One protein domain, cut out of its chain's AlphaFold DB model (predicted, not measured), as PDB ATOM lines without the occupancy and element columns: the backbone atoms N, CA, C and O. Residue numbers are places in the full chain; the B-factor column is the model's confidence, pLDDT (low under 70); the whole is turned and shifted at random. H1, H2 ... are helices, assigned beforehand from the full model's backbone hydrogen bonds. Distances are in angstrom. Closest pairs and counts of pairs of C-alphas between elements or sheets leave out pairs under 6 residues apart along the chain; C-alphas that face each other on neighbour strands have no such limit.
ATOM      1  N   GLU A  53     172.532 190.399 242.033       88.25
ATOM      2  CA  GLU A  53     171.253 189.719 242.248       88.25
ATOM      3  C   GLU A  53     170.119 190.347 241.421       88.25
ATOM      4  O   GLU A  53     169.452 189.641 240.668       88.25
ATOM      5  N   GLU A  54     169.916 191.663 241.505       88.88
ATOM      6  CA  GLU A  54     168.857 192.362 240.763       88.88
ATOM      7  C   GLU A  54     169.054 192.282 239.249       88.88
ATOM      8  O   GLU A  54     168.113 191.973 238.517       88.88
ATOM      9  N   ALA A  55     170.285 192.486 238.776       87.81
ATOM     10  CA  ALA A  55     170.616 192.367 237.358       87.81
ATOM     11  C   ALA A  55     170.398 190.939 236.828       87.81
ATOM     12  O   ALA A  55     170.054 190.750 235.656       87.81
ATOM     13  N   LEU A  56     170.593 189.923 237.677       89.19
ATOM     14  CA  LEU A  56     170.271 188.542 237.343       89.19
ATOM     15  C   LEU A  56     168.754 188.322 237.334       89.19
ATOM     16  O   LEU A  56     168.250 187.768 236.362       89.19
ATOM     17  N   ARG A  57     168.016 188.802 238.346       90.25
ATOM     18  CA  ARG A  57     166.551 188.647 238.464       90.25
ATOM     19  C   ARG A  57     165.778 189.161 237.252       90.25
ATOM     20  O   ARG A  57     164.755 188.572 236.917       90.25
ATOM     21  N   GLU A  58     166.259 190.201 236.574       89.81
ATOM     22  CA  GLU A  58     165.649 190.710 235.332       89.81
ATOM     23  C   GLU A  58     165.714 189.717 234.161       89.81
ATOM     24  O   GLU A  58     164.928 189.818 233.220       89.81
ATOM     25  N   LYS A  59     166.640 188.757 234.213       86.62
ATOM     26  CA  LYS A  59     166.856 187.734 233.179       86.62
ATOM     27  C   LYS A  59     166.248 186.378 233.538       86.62
ATOM     28  O   LYS A  59     166.262 185.481 232.700       86.62
ATOM     29  N   LEU A  60     165.766 186.220 234.770       89.69
ATOM     30  CA  LEU A  60     165.231 184.965 235.286       89.69
ATOM     31  C   LEU A  60     163.713 184.872 235.086       89.69
ATOM     32  O   LEU A  60     162.992 185.862 235.231       89.69
ATOM     33  N   SER A  61     163.222 183.659 234.833       91.12
ATOM     34  CA  SER A  61     161.799 183.330 234.972       91.12
ATOM     35  C   SER A  61     161.357 183.397 236.439       91.12
ATOM     36  O   SER A  61     162.183 183.391 237.353       91.12
ATOM     37  N   ASP A  62     160.049 183.429 236.701       91.00
ATOM     38  CA  ASP A  62     159.539 183.479 238.080       91.00
ATOM     39  C   ASP A  62     159.923 182.233 238.902       91.00
ATOM     40  O   ASP A  62     160.240 182.329 240.087       91.00
ATOM     41  N   GLU A  63     160.017 181.072 238.253       89.50
ATOM     42  CA  GLU A  63     160.505 179.814 238.839       89.50
ATOM     43  C   GLU A  63     161.995 179.879 239.209       89.50
ATOM     44  O   GLU A  63     162.424 179.417 240.273       89.50
ATOM     45  N   GLN A  64     162.802 180.495 238.342       88.69
ATOM     46  CA  GLN A  64     164.224 180.707 238.590       88.69
ATOM     47  C   GLN A  64     164.453 181.747 239.695       88.69
ATOM     48  O   GLN A  64     165.375 181.579 240.491       88.69
ATOM     49  N   LYS A  65     163.599 182.775 239.807       92.88
ATOM     50  CA  LYS A  65     163.625 183.725 240.933       92.88
ATOM     51  C   LYS A  65     163.343 183.018 242.257       92.88
ATOM     52  O   LYS A  65     164.119 183.184 243.188       92.88
ATOM     53  N   ALA A  66     162.327 182.154 242.317       91.88
ATOM     54  CA  ALA A  66     162.050 181.358 243.518       91.88
ATOM     55  C   ALA A  66     163.224 180.433 243.894       91.88
ATOM     56  O   ALA A  66     163.520 180.216 245.069       91.88
ATOM     57  N   SER A  67     163.936 179.912 242.893       92.31
ATOM     58  CA  SER A  67     165.141 179.099 243.107       92.31
ATOM     59  C   SER A  67     166.326 179.932 243.600       92.31
ATOM     60  O   SER A  67     167.122 179.455 244.408       92.31
ATOM     61  N   LEU A  68     166.424 181.187 243.156       94.12
ATOM     62  CA  LEU A  68     167.400 182.154 243.651       94.12
ATOM     63  C   LEU A  68     167.113 182.531 245.110       94.12
ATOM     64  O   LEU A  68     168.041 182.554 245.915       94.12
ATOM     65  N   ASP A  69     165.844 182.738 245.468       94.25
ATOM     66  CA  ASP A  69     165.411 182.958 246.853       94.25
ATOM     67  C   ASP A  69     165.766 181.756 247.741       94.25
ATOM     68  O   ASP A  69     166.364 181.911 248.807       94.25
ATOM     69  N   PHE A  70     165.514 180.536 247.260       92.88
ATOM     70  CA  PHE A  70     165.908 179.319 247.967       92.88
ATOM     71  C   PHE A  70     167.426 179.225 248.178       92.88
ATOM     72  O   PHE A  70     167.883 178.871 249.268       92.88
ATOM     73  N   LEU A  71     168.220 179.551 247.154       92.94
ATOM     74  CA  LEU A  71     169.679 179.564 247.243       92.94
ATOM     75  C   LEU A  71     170.177 180.631 248.231       92.94
ATOM     76  O   LEU A  71     171.067 180.348 249.034       92.94
ATOM     77  N   LYS A  72     169.572 181.825 248.216       93.00
ATOM     78  CA  LYS A  72     169.846 182.905 249.172       93.00
ATOM     79  C   LYS A  72     169.603 182.439 250.607       93.00
ATOM     80  O   LYS A  72     170.483 182.576 251.457       93.00
ATOM     81  N   GLU A  73     168.464 181.803 250.862       92.50
ATOM     82  CA  GLU A  73     168.149 181.225 252.170       92.50
ATOM     83  C   GLU A  73     169.090 180.079 252.570       92.50
ATOM     84  O   GLU A  73     169.406 179.928 253.750       92.50
ATOM     85  N   ALA A  74     169.529 179.248 251.619       90.88
ATOM     86  CA  ALA A  74     170.458 178.148 251.883       90.88
ATOM     87  C   ALA A  74     171.832 178.647 252.339       90.88
ATOM     88  O   ALA A  74     172.443 178.082 253.252       90.88
ATOM     89  N   LEU A  75     172.305 179.720 251.708       90.12
ATOM     90  CA  LEU A  75     173.573 180.354 252.035       90.12
ATOM     91  C   LEU A  75     173.495 181.102 253.368       90.12
ATOM     92  O   LEU A  75     174.402 180.960 254.194       90.12
ATOM     93  N   GLY A  76     172.408 181.847 253.593       88.81
ATOM     94  CA  GLY A  76     172.221 182.680 254.783       88.81
ATOM     95  C   GLY A  76     173.227 183.831 254.893       88.81
ATOM     96  O   GLY A  76     173.393 184.389 255.972       88.81
ATOM     97  N   ASP A  77     173.923 184.147 253.799       87.69
ATOM     98  CA  ASP A  77     174.963 185.168 253.715       87.69
ATOM     99  C   ASP A  77     174.931 185.806 252.319       87.69
ATOM    100  O   ASP A  77     175.087 185.127 251.296       87.69
ATOM    101  N   GLU A  78     174.703 187.118 252.276       86.56
ATOM    102  CA  GLU A  78     174.571 187.865 251.021       86.56
ATOM    103  C   GLU A  78     175.909 188.029 250.291       86.56
ATOM    104  O   GLU A  78     175.943 188.060 249.061       86.56
ATOM    105  N   GLY A  79     177.031 188.064 251.018       86.19
ATOM    106  CA  GLY A  79     178.367 188.121 250.428       86.19
ATOM    107  C   GLY A  79     178.702 186.848 249.650       86.19
ATOM    108  O   GLY A  79     179.207 186.914 248.526       86.19
ATOM    109  N   LYS A  80     178.352 185.681 250.206       87.56
ATOM    110  CA  LYS A  80     178.487 184.376 249.542       87.56
ATOM    111  C   LYS A  80     177.614 184.279 248.302       87.56
ATOM    112  O   LYS A  80     178.088 183.816 247.266       87.56
ATOM    113  N   LEU A  81     176.366 184.745 248.395       89.94
ATOM    114  CA  LEU A  81     175.460 184.789 247.252       89.94
ATOM    115  C   LEU A  81     176.053 185.660 246.142       89.94
ATOM    116  O   LEU A  81     176.255 185.168 245.037       89.94
ATOM    117  N   ASN A  82     176.426 186.905 246.439       88.50
ATOM    118  CA  ASN A  82     176.995 187.825 245.452       88.50
ATOM    119  C   ASN A  82     178.264 187.270 244.791       88.50
ATOM    120  O   ASN A  82     178.420 187.373 243.573       88.50
ATOM    121  N   LYS A  83     179.144 186.621 245.564       87.94
ATOM    122  CA  LYS A  83     180.338 185.953 245.029       87.94
ATOM    123  C   LYS A  83     179.977 184.839 244.048       87.94
ATOM    124  O   LYS A  83     180.628 184.716 243.016       87.94
ATOM    125  N   LEU A  84     178.952 184.047 244.357       88.94
ATOM    126  CA  LEU A  84     178.476 182.954 243.513       88.94
ATOM    127  C   LEU A  84     177.778 183.462 242.245       88.94
ATOM    128  O   LEU A  84     178.020 182.923 241.167       88.94
ATOM    129  N   LEU A  85     176.959 184.513 242.353       90.00
ATOM    130  CA  LEU A  85     176.277 185.129 241.208       90.00
ATOM    131  C   LEU A  85     177.248 185.874 240.277       90.00
ATOM    132  O   LEU A  85     176.981 185.985 239.085       90.00
ATOM    133  N   GLY A  86     178.379 186.353 240.805       86.56
ATOM    134  CA  GLY A  86     179.452 186.990 240.034       86.56
ATOM    135  C   GLY A  86     180.340 186.024 239.234       86.56
ATOM    136  O   GLY A  86     181.292 186.471 238.595       86.56
ATOM    137  N   LEU A  87     180.070 184.715 239.282       86.19
ATOM    138  CA  LEU A  87     180.755 183.704 238.468       86.19
ATOM    139  C   LEU A  87     180.160 183.639 237.048       86.19
ATOM    140  O   LEU A  87     179.502 184.560 236.573       86.19
ATOM    141  N   ASP A  88     180.412 182.538 236.336       85.12
ATOM    142  CA  ASP A  88     179.854 182.294 235.007       85.12
ATOM    143  C   ASP A  88     178.314 182.305 235.037       85.12
ATOM    144  O   ASP A  88     177.678 181.393 235.574       85.12
ATOM    145  N   GLY A  89     177.713 183.338 234.438       84.31
ATOM    146  CA  GLY A  89     176.265 183.542 234.458       84.31
ATOM    147  C   GLY A  89     175.463 182.401 233.822       84.31
ATOM    148  O   GLY A  89     174.349 182.127 234.264       84.31
ATOM    149  N   ALA A  90     176.017 181.682 232.837       87.94
ATOM    150  CA  ALA A  90     175.341 180.527 232.247       87.94
ATOM    151  C   ALA A  90     175.309 179.342 233.225       87.94
ATOM    152  O   ALA A  90     174.303 178.641 233.319       87.94
ATOM    153  N   ASN A  91     176.382 179.132 233.990       88.19
ATOM    154  CA  ASN A  91     176.415 178.117 235.041       88.19
ATOM    155  C   ASN A  91     175.539 178.488 236.241       88.19
ATOM    156  O   ASN A  91     174.921 177.596 236.818       88.19
ATOM    157  N   VAL A  92     175.433 179.777 236.586       89.94
ATOM    158  CA  VAL A  92     174.480 180.255 237.603       89.94
ATOM    159  C   VAL A  92     173.051 179.909 237.190       89.94
ATOM    160  O   VAL A  92     172.332 179.288 237.968       89.94
ATOM    161  N   ILE A  93     172.657 180.219 235.951       89.81
ATOM    162  CA  ILE A  93     171.319 179.884 235.438       89.81
ATOM    163  C   ILE A  93     171.077 178.369 235.485       89.81
ATOM    164  O   ILE A  93     170.069 177.938 236.035       89.81
ATOM    165  N   LYS A  94     172.025 177.547 235.014       92.31
ATOM    166  CA  LYS A  94     171.913 176.075 235.085       92.31
ATOM    167  C   LYS A  94     171.791 175.549 236.515       92.31
ATOM    168  O   LYS A  94     171.073 174.582 236.758       92.31
ATOM    169  N   ALA A  95     172.504 176.151 237.467       92.56
ATOM    170  CA  ALA A  95     172.398 175.782 238.872       92.56
ATOM    171  C   ALA A  95     171.001 176.110 239.420       92.56
ATOM    172  O   ALA A  95     170.403 175.269 240.088       92.56
ATOM    173  N   LEU A  96     170.459 177.287 239.089       94.06
ATOM    174  CA  LEU A  96     169.098 177.683 239.462       94.06
ATOM    175  C   LEU A  96     168.040 176.774 238.822       94.06
ATOM    176  O   LEU A  96     167.103 176.371 239.502       94.06
ATOM    177  N   GLU A  97     168.212 176.385 237.557       93.19
ATOM    178  CA  GLU A  97     167.344 175.411 236.880       93.19
ATOM    179  C   GLU A  97     167.386 174.035 237.554       93.19
ATOM    180  O   GLU A  97     166.342 173.411 237.754       93.19
ATOM    181  N   ASN A  98     168.574 173.557 237.945       92.94
ATOM    182  CA  ASN A  98     168.681 172.310 238.694       92.94
ATOM    183  C   ASN A  98     167.985 172.428 240.058       92.94
ATOM    184  O   ASN A  98     167.184 171.563 240.394       92.94
ATOM    185  N   ILE A  99     168.218 173.507 240.814       92.06
ATOM    186  CA  ILE A  99     167.537 173.751 242.097       92.06
ATOM    187  C   ILE A  99     166.021 173.743 241.909       92.06
ATOM    188  O   ILE A  99     165.338 173.046 242.656       92.06
ATOM    189  N   HIS A 100     165.502 174.433 240.891       91.94
ATOM    190  CA  HIS A 100     164.078 174.421 240.572       91.94
ATOM    191  C   HIS A 100     163.570 172.992 240.361       91.94
ATOM    192  O   HIS A 100     162.659 172.546 241.054       91.94
ATOM    193  N   LYS A 101     164.219 172.232 239.472       91.50
ATOM    194  CA  LYS A 101     163.861 170.840 239.172       91.50
ATOM    195  C   LYS A 101     163.880 169.948 240.417       91.50
ATOM    196  O   LYS A 101     163.037 169.066 240.553       91.50
ATOM    197  N   GLN A 102     164.838 170.151 241.318       90.44
ATOM    198  CA  GLN A 102     164.905 169.426 242.586       90.44
ATOM    199  C   GLN A 102     163.811 169.871 243.567       90.44
ATOM    200  O   GLN A 102     163.256 169.035 244.270       90.44
ATOM    201  N   LEU A 103     163.434 171.150 243.586       88.38
ATOM    202  CA  LEU A 103     162.319 171.647 244.398       88.38
ATOM    203  C   LEU A 103     160.957 171.160 243.898       88.38
ATOM    204  O   LEU A 103     160.085 170.898 244.726       88.38
ATOM    205  N   GLU A 104     160.781 170.988 242.586       88.19
ATOM    206  CA  GLU A 104     159.577 170.387 241.996       88.19
ATOM    207  C   GLU A 104     159.325 168.984 242.556       88.19
ATOM    208  O   GLU A 104     158.211 168.663 242.963       88.19
ATOM    209  N   LYS A 105     160.386 168.183 242.697       85.62
ATOM    210  CA  LYS A 105     160.343 166.854 243.331       85.62
ATOM    211  C   LYS A 105     159.951 166.909 244.814       85.62
ATOM    212  O   LYS A 105     159.486 165.929 245.389       85.62
ATOM    213  N   CYS A 106     160.113 168.069 245.448       81.19
ATOM    214  CA  CYS A 106     159.739 168.334 246.834       81.19
ATOM    215  C   CYS A 106     158.368 169.032 246.983       81.19
ATOM    216  O   CYS A 106     158.044 169.456 248.096       81.19
ATOM    217  N   LYS A 107     157.577 169.229 245.912       74.19
ATOM    218  CA  LYS A 107     156.317 170.004 245.974       74.19
ATOM    219  C   LYS A 107     155.281 169.408 246.929       74.19
ATOM    220  O   LYS A 107     154.726 170.156 247.729       74.19
ATOM    221  N   ASP A 108     155.117 168.087 246.925       69.50
ATOM    222  CA  ASP A 108     154.150 167.364 247.770       69.50
ATOM    223  C   ASP A 108     154.739 166.897 249.114       69.50
ATOM    224  O   ASP A 108     154.183 166.042 249.806       69.50
ATOM    225  N   LYS A 109     155.914 167.416 249.481       67.69
ATOM    226  CA  LYS A 109     156.710 166.947 250.616       67.69
ATOM    227  C   LYS A 109     156.715 167.950 251.775       67.69
ATOM    228  O   LYS A 109     156.637 169.165 251.588       67.69
ATOM    229  N   ASN A 110     156.847 167.432 253.000       71.81
ATOM    230  CA  ASN A 110     156.877 168.237 254.225       71.81
ATOM    231  C   ASN A 110     158.115 169.154 254.274       71.81
ATOM    232  O   ASN A 110     159.161 168.836 253.706       71.81
ATOM    233  N   GLN A 111     158.036 170.266 255.022       79.81
ATOM    234  CA  GLN A 111     159.137 171.241 255.152       79.81
ATOM    235  C   GLN A 111     160.490 170.629 255.557       79.81
ATOM    236  O   GLN A 111     161.531 171.172 255.193       79.81
ATOM    237  N   GLY A 112     160.489 169.487 256.255       80.88
ATOM    238  CA  GLY A 112     161.706 168.747 256.597       80.88
ATOM    239  C   GLY A 112     162.582 168.427 255.381       80.88
ATOM    240  O   GLY A 112     163.769 168.732 255.397       80.88
ATOM    241  N   GLN A 113     162.000 167.933 254.284       83.06
ATOM    242  CA  GLN A 113     162.763 167.537 253.090       83.06
ATOM    243  C   GLN A 113     163.306 168.747 252.319       83.06
ATOM    244  O   GLN A 113     164.424 168.720 251.810       83.06
ATOM    245  N   LYS A 114     162.565 169.864 252.299       84.25
ATOM    246  CA  LYS A 114     163.069 171.133 251.743       84.25
ATOM    247  C   LYS A 114     164.244 171.674 252.564       84.25
ATOM    248  O   LYS A 114     165.201 172.183 251.987       84.25
ATOM    249  N   ASN A 115     164.206 171.527 253.891       88.44
ATOM    250  CA  ASN A 115     165.311 171.911 254.772       88.44
ATOM    251  C   ASN A 115     166.536 170.997 254.610       88.44
ATOM    252  O   ASN A 115     167.663 171.487 254.614       88.44
ATOM    253  N   GLU A 116     166.339 169.694 254.409       89.12
ATOM    254  CA  GLU A 116     167.424 168.763 254.075       89.12
ATOM    255  C   GLU A 116     168.062 169.109 252.728       89.12
ATOM    256  O   GLU A 116     169.287 169.199 252.628       89.12
ATOM    257  N   PHE A 117     167.251 169.397 251.707       90.81
ATOM    258  CA  PHE A 117     167.767 169.842 250.416       90.81
ATOM    259  C   PHE A 117     168.534 171.166 250.538       90.81
ATOM    260  O   PHE A 117     169.618 171.307 249.973       90.81
ATOM    261  N   LYS A 118     168.040 172.106 251.352       91.25
ATOM    262  CA  LYS A 118     168.732 173.362 251.672       91.25
ATOM    263  C   LYS A 118     170.107 173.101 252.303       91.25
ATOM    264  O   LYS A 118     171.097 173.715 251.904       91.25
ATOM    265  N   ALA A 119     170.194 172.156 253.241       90.31
ATOM    266  CA  ALA A 119     171.462 171.738 253.837       90.31
ATOM    267  C   ALA A 119     172.403 171.086 252.807       90.31
ATOM    268  O   ALA A 119     173.605 171.348 252.832       90.31
ATOM    269  N   HIS A 120     171.868 170.299 251.869       89.81
ATOM    270  CA  HIS A 120     172.652 169.676 250.802       89.81
ATOM    271  C   HIS A 120     173.213 170.714 249.816       89.81
ATOM    272  O   HIS A 120     174.396 170.664 249.491       89.81
ATOM    273  N   VAL A 121     172.407 171.703 249.416       90.88
ATOM    274  CA  VAL A 121     172.832 172.858 248.600       90.88
ATOM    275  C   VAL A 121     173.953 173.635 249.290       90.88
ATOM    276  O   VAL A 121     174.956 173.981 248.670       90.88
ATOM    277  N   LYS A 122     173.830 173.868 250.601       89.25
ATOM    278  CA  LYS A 122     174.889 174.514 251.384       89.25
ATOM    279  C   LYS A 122     176.163 173.665 251.441       89.25
ATOM    280  O   LYS A 122     177.263 174.197 251.317       89.25
ATOM    281  N   ALA A 123     176.028 172.353 251.628       87.75
ATOM    282  CA  ALA A 123     177.159 171.435 251.707       87.75
ATOM    283  C   ALA A 123     177.894 171.284 250.364       87.75
ATOM    284  O   ALA A 123     179.123 171.217 250.352       87.75
ATOM    285  N   SER A 124     177.172 171.274 249.237       87.00
ATOM    286  CA  SER A 124     177.751 171.065 247.902       87.00
ATOM    287  C   SER A 124     178.645 172.216 247.444       87.00
ATOM    288  O   SER A 124     179.598 172.010 246.688       87.00
ATOM    289  N   LEU A 125     178.414 173.417 247.972       83.75
ATOM    290  CA  LEU A 125     179.289 174.560 247.744       83.75
ATOM    291  C   LEU A 125     180.640 174.441 248.452       83.75
ATOM    292  O   LEU A 125     181.611 175.072 248.019       83.75
ATOM    293  N   GLY A 126     180.730 173.598 249.490       68.75
ATOM    294  CA  GLY A 126     181.882 173.522 250.383       68.75
ATOM    295  C   GLY A 126     182.203 174.892 250.993       68.75
ATOM    296  O   GLY A 126     181.627 175.909 250.626       68.75
ATOM    297  N   GLY A 127     183.168 174.991 251.901       69.75
ATOM    298  CA  GLY A 127     183.560 176.291 252.479       69.75
ATOM    299  C   GLY A 127     184.091 177.344 251.481       69.75
ATOM    300  O   GLY A 127     184.571 178.381 251.919       69.75
ATOM    301  N   ASN A 128     184.050 177.082 250.169       67.06
ATOM    302  CA  ASN A 128     184.656 177.896 249.118       67.06
ATOM    303  C   ASN A 128     183.647 178.779 248.353       67.06
ATOM    304  O   ASN A 128     184.080 179.683 247.638       67.06
ATOM    305  N   ASP A 129     182.335 178.555 248.516       69.88
ATOM    306  CA  ASP A 129     181.221 179.376 247.988       69.88
ATOM    307  C   ASP A 129     181.231 179.627 246.464       69.88
ATOM    308  O   ASP A 129     180.574 180.538 245.968       69.88
ATOM    309  N   THR A 130     181.980 178.830 245.695       74.94
ATOM    310  CA  THR A 130     182.159 179.028 244.242       74.94
ATOM    311  C   THR A 130     181.910 177.775 243.406       74.94
ATOM    312  O   THR A 130     182.198 177.758 242.210       74.94
ATOM    313  N   ASN A 131     181.405 176.695 244.006       84.00
ATOM    314  CA  ASN A 131     181.324 175.395 243.343       84.00
ATOM    315  C   ASN A 131     180.007 175.188 242.570       84.00
ATOM    316  O   ASN A 131     179.210 174.303 242.881       84.00
ATOM    317  N   LEU A 132     179.778 176.013 241.544       86.75
ATOM    318  CA  LEU A 132     178.578 175.940 240.697       86.75
ATOM    319  C   LEU A 132     178.408 174.576 240.016       86.75
ATOM    320  O   LEU A 132     177.289 174.087 239.894       86.75
ATOM    321  N   GLU A 133     179.502 173.923 239.618       87.94
ATOM    322  CA  GLU A 133     179.433 172.597 238.994       87.94
ATOM    323  C   GLU A 133     178.854 171.531 239.931       87.94
ATOM    324  O   GLU A 133     178.167 170.621 239.467       87.94
ATOM    325  N   GLN A 134     179.115 171.633 241.239       88.38
ATOM    326  CA  GLN A 134     178.506 170.741 242.227       88.38
ATOM    327  C   GLN A 134     177.030 171.073 242.440       88.38
ATOM    328  O   GLN A 134     176.221 170.152 242.521       88.38
ATOM    329  N   LEU A 135     176.642 172.353 242.447       88.81
ATOM    330  CA  LEU A 135     175.225 172.738 242.517       88.81
ATOM    331  C   LEU A 135     174.412 172.203 241.338       88.81
ATOM    332  O   LEU A 135     173.313 171.694 241.538       88.81
ATOM    333  N   ILE A 136     174.966 172.257 240.124       91.94
ATOM    334  CA  ILE A 136     174.329 171.713 238.913       91.94
ATOM    335  C   ILE A 136     174.102 170.196 239.029       91.94
ATOM    336  O   ILE A 136     173.181 169.661 238.418       91.94
ATOM    337  N   LYS A 137     174.925 169.501 239.820       89.94
ATOM    338  CA  LYS A 137     174.854 168.049 240.046       89.94
ATOM    339  C   LYS A 137     174.157 167.665 241.352       89.94
ATOM    340  O   LYS A 137     174.008 166.479 241.619       89.94
ATOM    341  N   THR A 138     173.778 168.632 242.189       89.25
ATOM    342  CA  THR A 138     173.190 168.351 243.503       89.25
ATOM    343  C   THR A 138     171.784 167.796 243.315       89.25
ATOM    344  O   THR A 138     170.962 168.392 242.619       89.25
TER     345      THR A 138
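This is residues 53 to 138 of the 149 residues of an uncharacterized protein of Borrelia turcica IST7 (UniProt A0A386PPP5). The longest helix, H4, and H5 run opposite ways, and H2 crosses both; H6 packs on H4, and H1 and H3 lie at the rim. The printed part has 86 residues with six named helices, H1 to H6 in order, and no named strand: all helix, mostly crossed. It is compact, radius of gyration of the C-alphas 11.9 A, spanning 32 by 29 by 21 A.

H4, residues 89 to 104, runs 22.5 A from C-alpha 89 at (176.265, 183.542, 234.458). H2, residues 62 to 75, and H5, 111 to 124, are 20.0 A each. H3 is 78 to 85, H1 53 to 57, and H6 132 to 137, ending at (174.854, 168.049, 240.046).

H2, the hub, touches H4 at 88 degrees, about perpendicular; the closest C-alphas, Ser 67 and His 100, are 5.4 A apart. H6 touches H4, closest C-alphas Ile 136 and Ala 95, 4.5 A. In each helix every O i to N i+4 pair is within hydrogen-bond range.

The printed part has no cut and no long link. Residues 108 to 109 and 126 to 129 have pLDDT under 70.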